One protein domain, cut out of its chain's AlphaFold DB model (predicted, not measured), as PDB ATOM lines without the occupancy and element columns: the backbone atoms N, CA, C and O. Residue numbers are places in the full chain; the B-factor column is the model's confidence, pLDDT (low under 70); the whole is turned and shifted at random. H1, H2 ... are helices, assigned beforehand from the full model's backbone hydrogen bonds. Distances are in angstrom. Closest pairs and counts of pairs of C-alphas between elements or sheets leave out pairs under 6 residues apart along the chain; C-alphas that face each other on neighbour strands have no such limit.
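AT A GLANCE: This is residues 9 to 63 of the 131 residues of an uncharacterized protein of Flavobacterium sp. YO64 (UniProt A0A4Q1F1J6). One long helix, H3, makes a long arm, and beside its first residue, Pro 37, sits a small head of two short helices, H2 and H1; H3 and H2 meet at one corner, H2 and H1 at a second corner near their ends. Residues 41 to 63, of which 41 to 61 belong to H3, stick out free, and so do residues 9 to 14 of H1. The printed part has 55 residues with three named helices in the order H1, H2, H3 and no named strand; the class is all helix. The whole is extended, with a radius of gyration of the C-alphas of 16.2 A and a flat outline of 46 by 28 by 15 A.

HOW THE PARTS SIT: Start at H3, residues 37 to 61, and look at its first residue, Pro 37, which alone touches H2, residues 23 to 32. They only just touch, with 3 pairs of C-alphas within 8 A, and only at the corner by their link; the closest C-alphas, of Asn 27 and Pro 37, are 5.7 A apart. H2 and H3 run opposite ways at a steep tilt of 68 degrees, only just short of about perpendicular. Farther out, H1, residues 9 to 21, touches H2 with residues 17 to 19 alone and only at the corner; the closest C-alphas, of Leu 18 and Leu 26, are 5.4 A apart. Their lines are about perpendicular, at 79 degrees. H1 and H3 are apart. In H1, H2 and H3 every O i to N i+4 pair is within hydrogen-bond range.

IN THESE COORDINATES: Find C-alpha 37 at (18.864, -2.491, 52.315); from there H3 runs 35.2 A to C-alpha 61 at (35.362, 4.928, 22.112). H2 covers 14.3 A. H1 begins at C-alpha 9, (33.109, -23.897, 53.714), and covers 16.7 A.

THE WHOLE: The C-alphas of Asp 32 and Gln 63, the two farthest apart, are 48.3 A apart. The printed part has no cut, and both links are tight. The model's mean pLDDT over the printed part is 70.4; residue 19 and residues 43 to 63 are under 70.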
ATOM      1  N   ASP A   9      34.248 -23.186  54.312       78.88
ATOM      2  CA  ASP A   9      33.109 -23.897  53.714       78.88
ATOM      3  C   ASP A   9      31.798 -23.564  54.423       78.88
ATOM      4  O   ASP A   9      30.772 -23.324  53.787       78.88
ATOM      5  N   LYS A  10      31.844 -23.488  55.758       81.62
ATOM      6  CA  LYS A  10      30.697 -23.048  56.551       81.62
ATOM      7  C   LYS A  10      30.351 -21.590  56.248       81.62
ATOM      8  O   LYS A  10      29.188 -21.289  56.017       81.62
ATOM      9  N   LEU A  11      31.352 -20.710  56.197       78.06
ATOM     10  CA  LEU A  11      31.149 -19.297  55.876       78.06
ATOM     11  C   LEU A  11      30.514 -19.117  54.490       78.06
ATOM     12  O   LEU A  11      29.561 -18.360  54.353       78.06
ATOM     13  N   ASN A  12      30.990 -19.846  53.481       73.88
ATOM     14  CA  ASN A  12      30.433 -19.793  52.130       73.88
ATOM     15  C   ASN A  12      28.983 -20.286  52.085       73.88
ATOM     16  O   ASN A  12      28.153 -19.679  51.412       73.88
ATOM     17  N   ARG A  13      28.664 -21.360  52.816       77.12
ATOM     18  CA  ARG A  13      27.292 -21.866  52.936       77.12
ATOM     19  C   ARG A  13      26.374 -20.853  53.615       77.12
ATOM     20  O   ARG A  13      25.268 -20.632  53.137       77.12
ATOM     21  N   ASP A  14      26.830 -20.252  54.707       75.62
ATOM     22  CA  ASP A  14      26.045 -19.282  55.470       75.62
ATOM     23  C   ASP A  14      25.825 -17.994  54.647       75.62
ATOM     24  O   ASP A  14      24.711 -17.478  54.607       75.62
ATOM     25  N   ILE A  15      26.835 -17.533  53.894       75.88
ATOM     26  CA  ILE A  15      26.695 -16.424  52.932       75.88
ATOM     27  C   ILE A  15      25.689 -16.777  51.833       75.88
ATOM     28  O   ILE A  15      24.834 -15.959  51.507       75.88
ATOM     29  N   TYR A  16      25.771 -17.979  51.260       73.75
ATOM     30  CA  TYR A  16      24.852 -18.419  50.209       73.75
ATOM     31  C   TYR A  16      23.400 -18.448  50.699       73.75
ATOM     32  O   TYR A  16      22.521 -17.909  50.035       73.75
ATOM     33  N   LEU A  17      23.158 -19.004  51.887       74.69
ATOM     34  CA  LEU A  17      21.823 -19.046  52.488       74.69
ATOM     35  C   LEU A  17      21.256 -17.637  52.688       74.69
ATOM     36  O   LEU A  17      20.158 -17.355  52.224       74.69
ATOM     37  N   LEU A  18      22.038 -16.731  53.283       71.75
ATOM     38  CA  LEU A  18      21.607 -15.357  53.554       71.75
ATOM     39  C   LEU A  18      21.386 -14.524  52.285       71.75
ATOM     40  O   LEU A  18      20.562 -13.619  52.279       71.75
ATOM     41  N   THR A  19      22.140 -14.782  51.217       69.50
ATOM     42  CA  THR A  19      22.097 -13.946  50.004       69.50
ATOM     43  C   THR A  19      21.178 -14.486  48.912       69.50
ATOM     44  O   THR A  19      20.780 -13.712  48.043       69.50
ATOM     45  N   VAL A  20      20.850 -15.784  48.924       72.69
ATOM     46  CA  VAL A  20      20.131 -16.448  47.822       72.69
ATOM     47  C   VAL A  20      18.838 -17.115  48.275       72.69
ATOM     48  O   VAL A  20      17.826 -16.977  47.597       72.69
ATOM     49  N   GLU A  21      18.859 -17.842  49.391       75.56
ATOM     50  CA  GLU A  21      17.707 -18.637  49.842       75.56
ATOM     51  C   GLU A  21      16.801 -17.844  50.794       75.56
ATOM     52  O   GLU A  21      15.585 -18.008  50.763       75.56
ATOM     53  N   GLU A  22      17.380 -16.964  51.619       80.25
ATOM     54  CA  GLU A  22      16.675 -16.208  52.664       80.25
ATOM     55  C   GLU A  22      17.076 -14.711  52.662       80.25
ATOM     56  O   GLU A  22      17.576 -14.189  53.667       80.25
ATOM     57  N   PRO A  23      16.885 -13.988  51.538       74.19
ATOM     58  CA  PRO A  23      17.310 -12.591  51.397       74.19
ATOM     59  C   PRO A  23      16.632 -11.637  52.396       74.19
ATOM     60  O   PRO A  23      17.177 -10.583  52.733       74.19
ATOM     61  N   GLU A  24      15.461 -11.997  52.917       78.31
ATOM     62  CA  GLU A  24      14.743 -11.249  53.945       78.31
ATOM     63  C   GLU A  24      15.527 -11.196  55.262       78.31
ATOM     64  O   GLU A  24      15.565 -10.146  55.901       78.31
ATOM     65  N   ILE A  25      16.223 -12.276  55.626       78.31
ATOM     66  CA  ILE A  25      17.036 -12.340  56.849       78.31
ATOM     67  C   ILE A  25      18.275 -11.459  56.716       78.31
ATOM     68  O   ILE A  25      18.658 -10.768  57.660       78.31
ATOM     69  N   LEU A  26      18.889 -11.429  55.532       77.62
ATOM     70  CA  LEU A  26      19.975 -10.495  55.245       77.62
ATOM     71  C   LEU A  26      19.499  -9.042  55.349       77.62
ATOM     72  O   LEU A  26      20.200  -8.209  55.917       77.62
ATOM     73  N   ASN A  27      18.302  -8.739  54.844       81.50
ATOM     74  CA  ASN A  27      17.724  -7.402  54.946       81.50
ATOM     75  C   ASN A  27      17.449  -6.993  56.399       81.50
ATOM     76  O   ASN A  27      17.673  -5.835  56.750       81.50
ATOM     77  N   GLU A  28      16.976  -7.911  57.242       81.88
ATOM     78  CA  GLU A  28      16.790  -7.668  58.678       81.88
ATOM     79  C   GLU A  28      18.128  -7.459  59.397       81.88
ATOM     80  O   GLU A  28      18.289  -6.450  60.077       81.88
ATOM     81  N   LEU A  29      19.130  -8.309  59.149       80.50
ATOM     82  CA  LEU A  29      20.484  -8.145  59.693       80.50
ATOM     83  C   LEU A  29      21.114  -6.801  59.312       80.50
ATOM     84  O   LEU A  29      21.714  -6.128  60.144       80.50
ATOM     85  N   LEU A  30      20.974  -6.395  58.050       79.81
ATOM     86  CA  LEU A  30      21.477  -5.108  57.578       79.81
ATOM     87  C   LEU A  30      20.775  -3.941  58.283       79.81
ATOM     88  O   LEU A  30      21.443  -2.976  58.652       79.81
ATOM     89  N   LYS A  31      19.460  -4.035  58.515       87.69
ATOM     90  CA  LYS A  31      18.703  -3.026  59.274       87.69
ATOM     91  C   LYS A  31      19.121  -2.963  60.738       87.69
ATOM     92  O   LYS A  31      19.273  -1.860  61.259       87.69
ATOM     93  N   ASP A  32      19.340  -4.110  61.371       87.69
ATOM     94  CA  ASP A  32      19.794  -4.201  62.763       87.69
ATOM     95  C   ASP A  32      21.188  -3.580  62.953       87.69
ATOM     96  O   ASP A  32      21.463  -2.953  63.974       87.69
ATOM     97  N   GLU A  33      22.040  -3.665  61.929       84.19
ATOM     98  CA  GLU A  33      23.348  -3.000  61.863       84.19
ATOM     99  C   GLU A  33      23.264  -1.521  61.409       84.19
ATOM    100  O   GLU A  33      24.286  -0.847  61.257       84.19
ATOM    101  N   GLY A  34      22.054  -0.983  61.209       84.88
ATOM    102  CA  GLY A  34      21.801   0.428  60.897       84.88
ATOM    103  C   GLY A  34      21.853   0.799  59.411       84.88
ATOM    104  O   GLY A  34      21.883   1.986  59.079       84.88
ATOM    105  N   TYR A  35      21.859  -0.180  58.508       83.62
ATOM    106  CA  TYR A  35      21.826   0.042  57.063       83.62
ATOM    107  C   TYR A  35      20.396   0.008  56.510       83.62
ATOM    108  O   TYR A  35      19.524  -0.682  57.027       83.62
ATOM    109  N   ASP A  36      20.159   0.721  55.405       87.69
ATOM    110  CA  ASP A  36      18.924   0.610  54.619       87.69
ATOM    111  C   ASP A  36      19.166  -0.304  53.401       87.69
ATOM    112  O   ASP A  36      19.834   0.116  52.446       87.69
ATOM    113  N   PRO A  37      18.637  -1.544  53.400       82.38
ATOM    114  CA  PRO A  37      18.864  -2.491  52.315       82.38
ATOM    115  C   PRO A  37      18.352  -1.998  50.961       82.38
ATOM    116  O   PRO A  37      19.013  -2.213  49.948       82.38
ATOM    117  N   ALA A  38      17.226  -1.276  50.932       79.38
ATOM    118  CA  ALA A  38      16.649  -0.777  49.683       79.38
ATOM    119  C   ALA A  38      17.536   0.312  49.063       79.38
ATOM    120  O   ALA A  38      17.760   0.347  47.848       79.38
ATOM    121  N   GLN A  39      18.098   1.187  49.899       73.88
ATOM    122  CA  GLN A  39      19.042   2.202  49.443       73.88
ATOM    123  C   GLN A  39      20.370   1.576  48.987       73.88
ATOM    124  O   GLN A  39      20.933   2.009  47.979       73.88
ATOM    125  N   LEU A  40      20.866   0.552  49.689       74.00
ATOM    126  CA  LEU A  40      22.076  -0.179  49.301       74.00
ATOM    127  C   LEU A  40      21.905  -0.902  47.962       74.00
ATOM    128  O   LEU A  40      22.776  -0.787  47.099       74.00
ATOM    129  N   GLU A  41      20.777  -1.580  47.757       74.06
ATOM    130  CA  GLU A  41      20.446  -2.243  46.496       74.06
ATOM    131  C   GLU A  41      20.374  -1.227  45.349       74.06
ATOM    132  O   GLU A  41      21.035  -1.394  44.320       74.06
ATOM    133  N   LYS A  42      19.663  -0.109  45.546       70.25
ATOM    134  CA  LYS A  42      19.583   0.976  44.558       70.25
ATOM    135  C   LYS A  42      20.963   1.536  44.200       70.25
ATOM    136  O   LYS A  42      21.252   1.765  43.020       70.25
ATOM    137  N   ASN A  43      21.825   1.738  45.195       65.69
ATOM    138  CA  ASN A  43      23.188   2.223  44.986       65.69
ATOM    139  C   ASN A  43      24.039   1.190  44.232       65.69
ATOM    140  O   ASN A  43      24.751   1.554  43.296       65.69
ATOM    141  N   GLY A  44      23.922  -0.092  44.585       66.38
ATOM    142  CA  GLY A  44      24.611  -1.197  43.919       66.38
ATOM    143  C   GLY A  44      24.199  -1.341  42.454       66.38
ATOM    144  O   GLY A  44      25.056  -1.359  41.571       66.38
ATOM    145  N   ILE A  45      22.892  -1.339  42.169       64.56
ATOM    146  CA  ILE A  45      22.353  -1.372  40.802       64.56
ATOM    147  C   ILE A  45      22.865  -0.174  39.996       64.56
ATOM    148  O   ILE A  45      23.288  -0.333  38.850       64.56
ATOM    149  N   THR A  46      22.862   1.023  40.587       55.88
ATOM    150  CA  THR A  46      23.385   2.236  39.942       55.88
ATOM    151  C   THR A  46      24.875   2.104  39.625       55.88
ATOM    152  O   THR A  46      25.297   2.424  38.515       55.88
ATOM    153  N   ALA A  47      25.675   1.571  40.551       55.59
ATOM    154  CA  ALA A  47      27.102   1.350  40.341       55.59
ATOM    155  C   ALA A  47      27.378   0.324  39.229       55.59
ATOM    156  O   ALA A  47      28.215   0.573  38.364       55.59
ATOM    157  N   VAL A  48      26.642  -0.793  39.198       61.12
ATOM    158  CA  VAL A  48      26.767  -1.813  38.143       61.12
ATOM    159  C   VAL A  48      26.362  -1.246  36.784       61.12
ATOM    160  O   VAL A  48      27.088  -1.425  35.806       61.12
ATOM    161  N   LYS A  49      25.250  -0.502  36.711       53.44
ATOM    162  CA  LYS A  49      24.835   0.200  35.487       53.44
ATOM    163  C   LYS A  49      25.910   1.175  35.016       53.44
ATOM    164  O   LYS A  49      26.256   1.159  33.839       53.44
ATOM    165  N   LYS A  50      26.490   1.956  35.934       51.66
ATOM    166  CA  LYS A  50      27.601   2.866  35.640       51.66
ATOM    167  C   LYS A  50      28.814   2.116  35.092       51.66
ATOM    168  O   LYS A  50      29.363   2.550  34.088       51.66
ATOM    169  N   MET A  51      29.202   0.985  35.681       59.34
ATOM    170  CA  MET A  51      30.327   0.174  35.196       59.34
ATOM    171  C   MET A  51      30.065  -0.425  33.810       59.34
ATOM    172  O   MET A  51      30.912  -0.309  32.928       59.34
ATOM    173  N   LEU A  52      28.890  -1.021  33.584       60.78
ATOM    174  CA  LEU A  52      28.502  -1.571  32.276       60.78
ATOM    175  C   LEU A  52      28.439  -0.482  31.205       60.78
ATOM    176  O   LEU A  52      28.831  -0.695  30.056       60.78
ATOM    177  N   PHE A  53      27.975   0.703  31.582       54.50
ATOM    178  CA  PHE A  53      27.937   1.856  30.702       54.50
ATOM    179  C   PHE A  53      29.339   2.391  30.406       54.50
ATOM    180  O   PHE A  53      29.668   2.577  29.241       54.50
ATOM    181  N   GLN A  54      30.206   2.543  31.411       56.75
ATOM    182  CA  GLN A  54      31.619   2.896  31.232       56.75
ATOM    183  C   GLN A  54      32.345   1.890  30.335       56.75
ATOM    184  O   GLN A  54      33.102   2.291  29.458       56.75
ATOM    185  N   GLN A  55      32.073   0.594  30.496       65.06
ATOM    186  CA  GLN A  55      32.594  -0.454  29.625       65.06
ATOM    187  C   GLN A  55      32.053  -0.311  28.198       65.06
ATOM    188  O   GLN A  55      32.819  -0.364  27.243       65.06
ATOM    189  N   THR A  56      30.750  -0.079  28.039       58.09
ATOM    190  CA  THR A  56      30.122   0.158  26.730       58.09
ATOM    191  C   THR A  56      30.710   1.389  26.053       58.09
ATOM    192  O   THR A  56      30.937   1.380  24.849       58.09
ATOM    193  N   VAL A  57      30.985   2.442  26.815       53.44
ATOM    194  CA  VAL A  57      31.618   3.665  26.329       53.44
ATOM    195  C   VAL A  57      33.072   3.412  25.967       53.44
ATOM    196  O   VAL A  57      33.469   3.826  24.891       53.44
ATOM    197  N   ALA A  58      33.845   2.693  26.781       59.03
ATOM    198  CA  ALA A  58      35.215   2.306  26.448       59.03
ATOM    199  C   ALA A  58      35.264   1.482  25.150       59.03
ATOM    200  O   ALA A  58      36.060   1.777  24.268       59.03
ATOM    201  N   LEU A  59      34.340   0.530  24.987       62.06
ATOM    202  CA  LEU A  59      34.203  -0.279  23.773       62.06
ATOM    203  C   LEU A  59      33.737   0.542  22.561       62.06
ATOM    204  O   LEU A  59      34.140   0.274  21.433       62.06
ATOM    205  N   LYS A  60      32.880   1.546  22.774       53.06
ATOM    206  CA  LYS A  60      32.401   2.449  21.717       53.06
ATOM    207  C   LYS A  60      33.356   3.605  21.436       53.06
ATOM    208  O   LYS A  60      33.229   4.197  20.376       53.06
ATOM    209  N   LYS A  61      34.304   3.925  22.320       50.31
ATOM    210  CA  LYS A  61      35.362   4.928  22.112       50.31
ATOM    211  C   LYS A  61      36.272   4.522  20.953       50.31
ATOM    212  O   LYS A  61      36.694   5.378  20.186       50.31
ATOM    213  N   ASP A  62      36.449   3.216  20.763       53.88
ATOM    214  CA  ASP A  62      37.130   2.643  19.599       53.88
ATOM    215  C   ASP A  62      36.329   2.808  18.288       53.88
ATOM    216  O   ASP A  62      36.885   2.655  17.203       53.88
ATOM    217  N   GLN A  63      35.029   3.131  18.364       51.34
ATOM    218  CA  GLN A  63      34.121   3.256  17.212       51.34
ATOM    219  C   GLN A  63      33.575   4.678  16.977       51.34
ATOM    220  O   GLN A  63      33.193   4.996  15.855       51.34
TER     221      GLN A  63